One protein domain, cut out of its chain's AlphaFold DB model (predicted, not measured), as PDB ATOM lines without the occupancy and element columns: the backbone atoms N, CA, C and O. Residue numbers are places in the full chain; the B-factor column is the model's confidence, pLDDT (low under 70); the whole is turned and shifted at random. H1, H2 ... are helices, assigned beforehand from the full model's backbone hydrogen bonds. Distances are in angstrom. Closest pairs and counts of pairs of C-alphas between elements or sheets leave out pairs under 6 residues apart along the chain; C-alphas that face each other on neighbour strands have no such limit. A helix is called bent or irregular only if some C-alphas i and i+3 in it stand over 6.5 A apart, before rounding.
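What this domain is: This is residues 2 to 77 of the 240 residues of an uncharacterized protein of Nitrosopumilaceae archaeon (UniProt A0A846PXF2). One long helix, H3, makes the longest axis, with a short helical hairpin of H1 and H2 at its first part, where H1 packs on it; residues 59 to 77, of which 59 to 73 belong to H3, stick out from this body as an arm. The printed part has 76 residues with three named helices, in the order H1, H2, H3, and no named strand; the class is all helix. The whole is elongated, spanning 57 by 30 by 17 A, and only just loose, close to extended, with a radius of gyration of the C-alphas of 16.9 A.

Where its parts are: H3 holds residues 42 to 73 and is 48.2 A long, from C-alpha 42 at (-27.914, 45.306, 24.090) to C-alpha 73 at (-70.067, 28.337, 40.031). H3 is neither bent nor irregular, but only just: C-alphas 66 and 69 are 6.3 A apart. H1, residues 9 to 18, begins with C-alpha 9 at (-36.322, 35.707, 22.665) and measures 14.5 A. H2, residues 24 to 35, measures 16.4 A.

How they stand to each other: H3 touches H1 with residues 48 to 55 alone; their closest C-alphas, those of Glu 52 and Ile 12, are 6.6 A apart. These two run the same way at a steep tilt of 58 degrees. H1 and H2 touch as a helical hairpin, opposite ways at a shallow tilt of 30 degrees, with the C-alphas of Ile 13 and Leu 27 closest at 6.2 A. H2 and H3 are close but not clearly touching, about perpendicular at 73 degrees; their closest C-alphas, Leu 30 and Asp 44, are 7.8 A apart. Every O i to N i+4 pair is within hydrogen-bond range in H1 and H2, and 24 of 28 are in H3.

The domain as a whole: The C-alphas farthest apart, those of Lys 38 and Ile 77, are 57.1 A apart. Without residues 59 to 77, which stand free, the body spans 28 by 27 by 17 A. The printed part has no cut; the link from H1 to H2 is tight and that from H2 to H3 is short. The mean pLDDT of the printed part is 72.7, and residues 2 to 8, 60 and 62 to 77 are under 70.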
ATOM      1  N   SER A   2     -22.606  38.857  35.212       31.69
ATOM      2  CA  SER A   2     -23.450  37.755  34.747       31.69
ATOM      3  C   SER A   2     -24.363  38.243  33.619       31.69
ATOM      4  O   SER A   2     -25.307  38.997  33.854       31.69
ATOM      5  N   GLU A   3     -24.062  37.833  32.386       37.31
ATOM      6  CA  GLU A   3     -24.967  37.971  31.247       37.31
ATOM      7  C   GLU A   3     -26.206  37.103  31.496       37.31
ATOM      8  O   GLU A   3     -26.195  35.889  31.309       37.31
ATOM      9  N   LEU A   4     -27.285  37.728  31.970       38.62
ATOM     10  CA  LEU A   4     -28.609  37.113  32.018       38.62
ATOM     11  C   LEU A   4     -29.115  36.970  30.578       38.62
ATOM     12  O   LEU A   4     -29.656  37.911  29.991       38.62
ATOM     13  N   LEU A   5     -28.862  35.797  30.003       43.44
ATOM     14  CA  LEU A   5     -29.382  35.362  28.715       43.44
ATOM     15  C   LEU A   5     -30.915  35.382  28.763       43.44
ATOM     16  O   LEU A   5     -31.528  34.774  29.635       43.44
ATOM     17  N   ILE A   6     -31.541  36.079  27.814       52.59
ATOM     18  CA  ILE A   6     -32.946  35.830  27.487       52.59
ATOM     19  C   ILE A   6     -32.943  34.435  26.865       52.59
ATOM     20  O   ILE A   6     -32.524  34.292  25.718       52.59
ATOM     21  N   GLU A   7     -33.314  33.416  27.640       54.94
ATOM     22  CA  GLU A   7     -33.172  32.013  27.229       54.94
ATOM     23  C   GLU A   7     -33.932  31.732  25.920       54.94
ATOM     24  O   GLU A   7     -33.449  30.958  25.096       54.94
ATOM     25  N   HIS A   8     -35.040  32.448  25.657       61.59
ATOM     26  CA  HIS A   8     -35.857  32.281  24.449       61.59
ATOM     27  C   HIS A   8     -36.495  33.603  23.951       61.59
ATOM     28  O   HIS A   8     -37.638  33.911  24.288       61.59
ATOM     29  N   PRO A   9     -35.810  34.405  23.110       72.69
ATOM     30  CA  PRO A   9     -36.322  35.707  22.665       72.69
ATOM     31  C   PRO A   9     -37.435  35.616  21.603       72.69
ATOM     32  O   PRO A   9     -38.239  36.538  21.489       72.69
ATOM     33  N   ILE A  10     -37.520  34.517  20.842       79.00
ATOM     34  CA  ILE A  10     -38.539  34.340  19.788       79.00
ATOM     35  C   ILE A  10     -39.959  34.190  20.370       79.00
ATOM     36  O   ILE A  10     -40.828  34.953  19.946       79.00
ATOM     37  N   PRO A  11     -40.223  33.301  21.354       81.00
ATOM     38  CA  PRO A  11     -41.548  33.193  21.975       81.00
ATOM     39  C   PRO A  11     -42.056  34.516  22.560       81.00
ATOM     40  O   PRO A  11     -43.226  34.858  22.407       81.00
ATOM     41  N   ILE A  12     -41.161  35.302  23.167       81.38
ATOM     42  CA  ILE A  12     -41.496  36.614  23.734       81.38
ATOM     43  C   ILE A  12     -41.918  37.588  22.629       81.38
ATOM     44  O   ILE A  12     -42.916  38.289  22.777       81.38
ATOM     45  N   ILE A  13     -41.188  37.629  21.510       84.06
ATOM     46  CA  ILE A  13     -41.540  38.491  20.374       84.06
ATOM     47  C   ILE A  13     -42.899  38.093  19.786       84.06
ATOM     48  O   ILE A  13     -43.713  38.968  19.499       84.06
ATOM     49  N   ASP A  14     -43.176  36.795  19.658       86.00
ATOM     50  CA  ASP A  14     -44.450  36.303  19.127       86.00
ATOM     51  C   ASP A  14     -45.630  36.661  20.044       86.00
ATOM     52  O   ASP A  14     -46.688  37.077  19.563       86.00
ATOM     53  N   ASP A  15     -45.445  36.571  21.360       83.50
ATOM     54  CA  ASP A  15     -46.445  36.996  22.340       83.50
ATOM     55  C   ASP A  15     -46.691  38.511  22.305       83.50
ATOM     56  O   ASP A  15     -47.842  38.952  22.383       83.50
ATOM     57  N   LEU A  16     -45.638  39.315  22.138       86.00
ATOM     58  CA  LEU A  16     -45.740  40.771  22.013       86.00
ATOM     59  C   LEU A  16     -46.447  41.197  20.721       86.00
ATOM     60  O   LEU A  16     -47.297  42.087  20.760       86.00
ATOM     61  N   LEU A  17     -46.157  40.528  19.600       86.44
ATOM     62  CA  LEU A  17     -46.829  40.758  18.318       86.44
ATOM     63  C   LEU A  17     -48.321  40.408  18.399       86.44
ATOM     64  O   LEU A  17     -49.166  41.208  17.999       86.44
ATOM     65  N   LYS A  18     -48.673  39.258  18.991       87.12
ATOM     66  CA  LYS A  18     -50.079  38.862  19.206       87.12
ATOM     67  C   LYS A  18     -50.832  39.847  20.097       87.12
ATOM     68  O   LYS A  18     -51.998  40.136  19.842       87.12
ATOM     69  N   ALA A  19     -50.169  40.365  21.128       83.44
ATOM     70  CA  ALA A  19     -50.745  41.347  22.038       83.44
ATOM     71  C   ALA A  19     -50.741  42.784  21.477       83.44
ATOM     72  O   ALA A  19     -51.229  43.684  22.158       83.44
ATOM     73  N   ARG A  20     -50.199  43.010  20.266       85.56
ATOM     74  CA  ARG A  20     -49.970  44.341  19.671       85.56
ATOM     75  C   ARG A  20     -49.259  45.298  20.641       85.56
ATOM     76  O   ARG A  20     -49.638  46.458  20.783       85.56
ATOM     77  N   MET A  21     -48.249  44.794  21.352       83.12
ATOM     78  CA  MET A  21     -47.518  45.545  22.375       83.12
ATOM     79  C   MET A  21     -46.110  45.921  21.916       83.12
ATOM     80  O   MET A  21     -45.281  45.054  21.658       83.12
ATOM     81  N   GLY A  22     -45.815  47.223  21.933       86.06
ATOM     82  CA  GLY A  22     -44.521  47.771  21.522       86.06
ATOM     83  C   GLY A  22     -44.513  48.227  20.062       86.06
ATOM     84  O   GLY A  22     -45.562  48.463  19.472       86.06
ATOM     85  N   ASP A  23     -43.315  48.390  19.503       90.56
ATOM     86  CA  ASP A  23     -43.110  48.748  18.097       90.56
ATOM     87  C   ASP A  23     -43.075  47.475  17.239       90.56
ATOM     88  O   ASP A  23     -42.120  46.696  17.298       90.56
ATOM     89  N   GLU A  24     -44.131  47.262  16.455       88.75
ATOM     90  CA  GLU A  24     -44.300  46.090  15.595       88.75
ATOM     91  C   GLU A  24     -43.187  45.968  14.544       88.75
ATOM     92  O   GLU A  24     -42.667  44.872  14.323       88.75
ATOM     93  N   GLY A  25     -42.746  47.085  13.956       87.75
ATOM     94  CA  GLY A  25     -41.664  47.094  12.971       87.75
ATOM     95  C   GLY A  25     -40.345  46.640  13.588       87.75
ATOM     96  O   GLY A  25     -39.643  45.787  13.035       87.75
ATOM     97  N   ARG A  26     -40.042  47.139  14.790       89.81
ATOM     98  CA  ARG A  26     -38.860  46.720  15.553       89.81
ATOM     99  C   ARG A  26     -38.935  45.254  15.979       89.81
ATOM    100  O   ARG A  26     -37.931  44.550  15.899       89.81
ATOM    101  N   LEU A  27     -40.101  44.767  16.400       90.12
ATOM    102  CA  LEU A  27     -40.305  43.365  16.784       90.12
ATOM    103  C   LEU A  27     -40.147  42.409  15.595       90.12
ATOM    104  O   LEU A  27     -39.466  41.392  15.720       90.12
ATOM    105  N   LEU A  28     -40.698  42.750  14.426       89.25
ATOM    106  CA  LEU A  28     -40.520  41.975  13.193       89.25
ATOM    107  C   LEU A  28     -39.055  41.950  12.741       89.25
ATOM    108  O   LEU A  28     -38.545  40.893  12.353       89.25
ATOM    109  N   TYR A  29     -38.361  43.088  12.838       90.88
ATOM    110  CA  TYR A  29     -36.924  43.166  12.577       90.88
ATOM    111  C   TYR A  29     -36.136  42.237  13.506       90.88
ATOM    112  O   TYR A  29     -35.319  41.446  13.032       90.88
ATOM    113  N   LEU A  30     -36.416  42.280  14.813       87.75
ATOM    114  CA  LEU A  30     -35.747  41.437  15.802       87.75
ATOM    115  C   LEU A  30     -36.030  39.956  15.576       87.75
ATOM    116  O   LEU A  30     -35.098  39.158  15.586       87.75
ATOM    117  N   ARG A  31     -37.280  39.592  15.279       88.06
ATOM    118  CA  ARG A  31     -37.653  38.216  14.938       88.06
ATOM    119  C   ARG A  31     -36.808  37.695  13.779       88.06
ATOM    120  O   ARG A  31     -36.166  36.660  13.914       88.06
ATOM    121  N   LYS A  32     -36.748  38.455  12.681       87.62
ATOM    122  CA  LYS A  32     -35.980  38.099  11.478       87.62
ATOM    123  C   LYS A  32     -34.472  38.067  11.735       87.62
ATOM    124  O   LYS A  32     -33.770  37.219  11.190       87.62
ATOM    125  N   ALA A  33     -33.954  38.995  12.538       84.88
ATOM    126  CA  ALA A  33     -32.544  39.027  12.907       84.88
ATOM    127  C   ALA A  33     -32.151  37.757  13.679       84.88
ATOM    128  O   ALA A  33     -31.162  37.120  13.325       84.88
ATOM    129  N   ILE A  34     -32.965  37.346  14.654       84.62
ATOM    130  CA  ILE A  34     -32.711  36.162  15.484       84.62
ATOM    131  C   ILE A  34     -32.846  34.873  14.676       84.62
ATOM    132  O   ILE A  34     -31.969  34.017  14.764       84.62
ATOM    133  N   THR A  35     -33.890  34.737  13.849       82.12
ATOM    134  CA  THR A  35     -34.066  33.545  12.996       82.12
ATOM    135  C   THR A  35     -32.922  33.372  12.002       82.12
ATOM    136  O   THR A  35     -32.592  32.253  11.630       82.12
ATOM    137  N   ASN A  36     -32.288  34.475  11.600       83.19
ATOM    138  CA  ASN A  36     -31.127  34.470  10.713       83.19
ATOM    139  C   ASN A  36     -29.788  34.359  11.470       83.19
ATOM    140  O   ASN A  36     -28.737  34.570  10.867       83.19
ATOM    141  N   GLY A  37     -29.806  34.096  12.782       77.81
ATOM    142  CA  GLY A  37     -28.603  33.938  13.604       77.81
ATOM    143  C   GLY A  37     -27.817  35.229  13.855       77.81
ATOM    144  O   GLY A  37     -26.648  35.168  14.231       77.81
ATOM    145  N   LYS A  38     -28.414  36.410  13.640       80.56
ATOM    146  CA  LYS A  38     -27.747  37.693  13.901       80.56
ATOM    147  C   LYS A  38     -27.742  38.016  15.391       80.56
ATOM    148  O   LYS A  38     -28.711  37.778  16.109       80.56
ATOM    149  N   ILE A  39     -26.649  38.633  15.835       78.69
ATOM    150  CA  ILE A  39     -26.486  39.089  17.214       78.69
ATOM    151  C   ILE A  39     -27.465  40.234  17.487       78.69
ATOM    152  O   ILE A  39     -27.509  41.222  16.756       78.69
ATOM    153  N   ILE A  40     -28.228  40.109  18.571       81.69
ATOM    154  CA  ILE A  40     -29.093  41.180  19.064       81.69
ATOM    155  C   ILE A  40     -28.254  42.166  19.885       81.69
ATOM    156  O   ILE A  40     -27.564  41.774  20.839       81.69
ATOM    157  N   HIS A  41     -28.355  43.455  19.569       84.38
ATOM    158  CA  HIS A  41     -27.691  44.505  20.336       84.38
ATOM    159  C   HIS A  41     -28.285  44.646  21.748       84.38
ATOM    160  O   HIS A  41     -29.434  44.297  22.020       84.38
ATOM    161  N   GLU A  42     -27.495  45.160  22.690       80.62
ATOM    162  CA  GLU A  42     -27.914  45.306  24.090       80.62
ATOM    163  C   GLU A  42     -29.145  46.220  24.247       80.62
ATOM    164  O   GLU A  42     -30.017  45.967  25.080       80.62
ATOM    165  N   SER A  43     -29.255  47.253  23.407       84.56
ATOM    166  CA  SER A  43     -30.412  48.156  23.348       84.56
ATOM    167  C   SER A  43     -31.715  47.412  23.043       84.56
ATOM    168  O   SER A  43     -32.746  47.689  23.656       84.56
ATOM    169  N   ASP A  44     -31.664  46.436  22.139       84.12
ATOM    170  CA  ASP A  44     -32.798  45.602  21.756       84.12
ATOM    171  C   ASP A  44     -33.121  44.547  22.818       84.12
ATOM    172  O   ASP A  44     -34.291  44.306  23.109       84.12
ATOM    173  N   ARG A  45     -32.110  43.993  23.499       82.38
ATOM    174  CA  ARG A  45     -32.329  43.120  24.667       82.38
ATOM    175  C   ARG A  45     -33.017  43.862  25.813       82.38
ATOM    176  O   ARG A  45     -33.976  43.353  26.390       82.38
ATOM    177  N   LYS A  46     -32.578  45.090  26.116       86.06
ATOM    178  CA  LYS A  46     -33.223  45.957  27.119       86.06
ATOM    179  C   LYS A  46     -34.663  46.288  26.735       86.06
ATOM    180  O   LYS A  46     -35.531  46.329  27.606       86.06
ATOM    181  N   PHE A  47     -34.921  46.514  25.448       87.69
ATOM    182  CA  PHE A  47     -36.270  46.721  24.930       87.69
ATOM    183  C   PHE A  47     -37.158  45.486  25.153       87.69
ATOM    184  O   PHE A  47     -38.214  45.620  25.770       87.69
ATOM    185  N   LEU A  48     -36.705  44.296  24.743       84.50
ATOM    186  CA  LEU A  48     -37.459  43.048  24.907       84.50
ATOM    187  C   LEU A  48     -37.761  42.747  26.376       84.50
ATOM    188  O   LEU A  48     -38.909  42.479  26.706       84.50
ATOM    189  N   LYS A  49     -36.783  42.913  27.275       84.94
ATOM    190  CA  LYS A  49     -36.972  42.695  28.718       84.94
ATOM    191  C   LYS A  49     -38.056  43.598  29.319       84.94
ATOM    192  O   LYS A  49     -38.914  43.145  30.070       84.94
ATOM    193  N   ARG A  50     -38.065  44.890  28.961       86.62
ATOM    194  CA  ARG A  50     -39.105  45.829  29.427       86.62
ATOM    195  C   ARG A  50     -40.493  45.451  28.914       86.62
ATOM    196  O   ARG A  50     -41.481  45.673  29.608       86.62
ATOM    197  N   MET A  51     -40.582  44.948  27.685       85.25
ATOM    198  CA  MET A  51     -41.853  44.528  27.096       85.25
ATOM    199  C   MET A  51     -42.344  43.205  27.693       85.25
ATOM    200  O   MET A  51     -43.529  43.077  27.996       85.25
ATOM    201  N   GLU A  52     -41.433  42.271  27.956       82.94
ATOM    202  CA  GLU A  52     -41.699  41.010  28.649       82.94
ATOM    203  C   GLU A  52     -42.298  41.238  30.050       82.94
ATOM    204  O   GLU A  52     -43.322  40.654  30.410       82.94
ATOM    205  N   GLU A  53     -41.731  42.159  30.832       84.75
ATOM    206  CA  GLU A  53     -42.280  42.513  32.146       84.75
ATOM    207  C   GLU A  53     -43.703  43.089  32.049       84.75
ATOM    208  O   GLU A  53     -44.561  42.778  32.880       84.75
ATOM    209  N   LYS A  54     -43.983  43.906  31.023       84.19
ATOM    210  CA  LYS A  54     -45.318  44.485  30.801       84.19
ATOM    211  C   LYS A  54     -46.345  43.422  30.428       84.19
ATOM    212  O   LYS A  54     -47.422  43.392  31.022       84.19
ATOM    213  N   ILE A  55     -46.019  42.539  29.485       80.06
ATOM    214  CA  ILE A  55     -46.955  41.494  29.059       80.06
ATOM    215  C   ILE A  55     -47.205  40.479  30.181       80.06
ATOM    216  O   ILE A  55     -48.330  40.012  30.342       80.06
ATOM    217  N   ARG A  56     -46.208  40.209  31.038       79.81
ATOM    218  CA  ARG A  56     -46.369  39.354  32.224       79.81
ATOM    219  C   ARG A  56     -47.357  39.932  33.241       79.81
ATOM    220  O   ARG A  56     -48.156  39.176  33.791       79.81
ATOM    221  N   LYS A  57     -47.336  41.251  33.473       81.00
ATOM    222  CA  LYS A  57     -48.303  41.932  34.357       81.00
ATOM    223  C   LYS A  57     -49.731  41.854  33.811       81.00
ATOM    224  O   LYS A  57     -50.644  41.488  34.537       81.00
ATOM    225  N   ILE A  58     -49.912  42.094  32.513       76.94
ATOM    226  CA  ILE A  58     -51.238  42.008  31.878       76.94
ATOM    227  C   ILE A  58     -51.772  40.571  31.911       76.94
ATOM    228  O   ILE A  58     -52.943  40.345  32.217       76.94
ATOM    229  N   LYS A  59     -50.916  39.580  31.628       73.50
ATOM    230  CA  LYS A  59     -51.295  38.163  31.702       73.50
ATOM    231  C   LYS A  59     -51.724  37.777  33.124       73.50
ATOM    232  O   LYS A  59     -52.759  37.134  33.274       73.50
ATOM    233  N   SER A  60     -50.996  38.200  34.160       69.81
ATOM    234  CA  SER A  60     -51.340  37.856  35.549       69.81
ATOM    235  C   SER A  60     -52.640  38.514  36.034       69.81
ATOM    236  O   SER A  60     -53.410  37.882  36.756       69.81
ATOM    237  N   GLU A  61     -52.944  39.737  35.597       73.31
ATOM    238  CA  GLU A  61     -54.212  40.419  35.899       73.31
ATOM    239  C   GLU A  61     -55.410  39.789  35.167       73.31
ATOM    240  O   GLU A  61     -56.489  39.610  35.745       73.31
ATOM    241  N   LYS A  62     -55.217  39.366  33.913       68.00
ATOM    242  CA  LYS A  62     -56.242  38.647  33.142       68.00
ATOM    243  C   LYS A  62     -56.567  37.276  33.746       68.00
ATOM    244  O   LYS A  62     -57.727  36.881  33.794       68.00
ATOM    245  N   ILE A  63     -55.562  36.574  34.264       60.28
ATOM    246  CA  ILE A  63     -55.748  35.289  34.952       60.28
ATOM    247  C   ILE A  63     -56.544  35.479  36.251       60.28
ATOM    248  O   ILE A  63     -57.521  34.769  36.486       60.28
ATOM    249  N   LYS A  64     -56.207  36.494  37.061       61.19
ATOM    250  CA  LYS A  64     -56.946  36.803  38.300       61.19
ATOM    251  C   LYS A  64     -58.421  37.130  38.047       61.19
ATOM    252  O   LYS A  64     -59.281  36.658  38.785       61.19
ATOM    253  N   SER A  65     -58.719  37.896  36.998       58.88
ATOM    254  CA  SER A  65     -60.098  38.270  36.642       58.88
ATOM    255  C   SER A  65     -60.921  37.112  36.062       58.88
ATOM    256  O   SER A  65     -62.134  37.083  36.246       58.88
ATOM    257  N   GLN A  66     -60.292  36.121  35.421       53.38
ATOM    258  CA  GLN A  66     -60.980  34.935  34.887       53.38
ATOM    259  C   GLN A  66     -61.180  33.809  35.918       53.38
ATOM    260  O   GLN A  66     -62.093  32.995  35.760       53.38
ATOM    261  N   LEU A  67     -60.373  33.763  36.982       49.81
ATOM    262  CA  LEU A  67     -60.492  32.776  38.066       49.81
ATOM    263  C   LEU A  67     -61.587  33.116  39.089       49.81
ATOM    264  O   LEU A  67     -62.213  32.204  39.627       49.81
ATOM    265  N   GLN A  68     -61.865  34.401  39.331       47.94
ATOM    266  CA  GLN A  68     -62.910  34.830  40.272       47.94
ATOM    267  C   GLN A  68     -64.327  34.307  39.939       47.94
ATOM    268  O   GLN A  68     -64.973  33.782  40.846       47.94
ATOM    269  N   PRO A  69     -64.827  34.357  38.687       46.16
ATOM    270  CA  PRO A  69     -66.170  33.856  38.382       46.16
ATOM    271  C   PRO A  69     -66.276  32.319  38.388       46.16
ATOM    272  O   PRO A  69     -67.309  31.785  38.779       46.16
ATOM    273  N   LYS A  70     -65.209  31.579  38.042       43.56
ATOM    274  CA  LYS A  70     -65.235  30.098  37.995       43.56
ATOM    275  C   LYS A  70     -65.153  29.413  39.368       43.56
ATOM    276  O   LYS A  70     -65.502  28.240  39.484       43.56
ATOM    277  N   LEU A  71     -64.708  30.125  40.407       43.62
ATOM    278  CA  LEU A  71     -64.743  29.644  41.796       43.62
ATOM    279  C   LEU A  71     -66.146  29.735  42.420       43.62
ATOM    280  O   LEU A  71     -66.458  28.928  43.289       43.62
ATOM    281  N   SER A  72     -66.987  30.659  41.945       41.69
ATOM    282  CA  SER A  72     -68.371  30.850  42.407       41.69
ATOM    283  C   SER A  72     -69.321  29.757  41.890       41.69
ATOM    284  O   SER A  72     -70.172  29.257  42.620       41.69
ATOM    285  N   GLU A  73     -69.136  29.292  40.653       41.97
ATOM    286  CA  GLU A  73     -70.067  28.337  40.031       41.97
ATOM    287  C   GLU A  73     -69.888  26.886  40.533       41.97
ATOM    288  O   GLU A  73     -70.837  26.105  40.553       41.97
ATOM    289  N   ASN A  74     -68.699  26.546  41.048       40.75
ATOM    290  CA  ASN A  74     -68.402  25.255  41.689       40.75
ATOM    291  C   ASN A  74     -68.622  25.255  43.219       40.75
ATOM    292  O   ASN A  74     -68.225  24.303  43.894       40.75
ATOM    293  N   GLN A  75     -69.255  26.294  43.782       44.31
ATOM    294  CA  GLN A  75     -69.609  26.365  45.208       44.31
ATOM    295  C   GLN A  75     -70.954  25.721  45.573       44.31
ATOM    296  O   GLN A  75     -71.338  25.772  46.734       44.31
ATOM    297  N   LYS A  76     -71.627  25.003  44.663       40.34
ATOM    298  CA  LYS A  76     -72.670  24.038  45.061       40.34
ATOM    299  C   LYS A  76     -72.050  22.702  45.477       40.34
ATOM    300  O   LYS A  76     -72.322  21.655  44.899       40.34
ATOM    301  N   ILE A  77     -71.197  22.742  46.495       39.69
ATOM    302  CA  ILE A  77     -71.091  21.605  47.411       39.69
ATOM    303  C   ILE A  77     -72.357  21.717  48.270       39.69
ATOM    304  O   ILE A  77     -72.629  22.829  48.716       39.69
TER     305      ILE A  77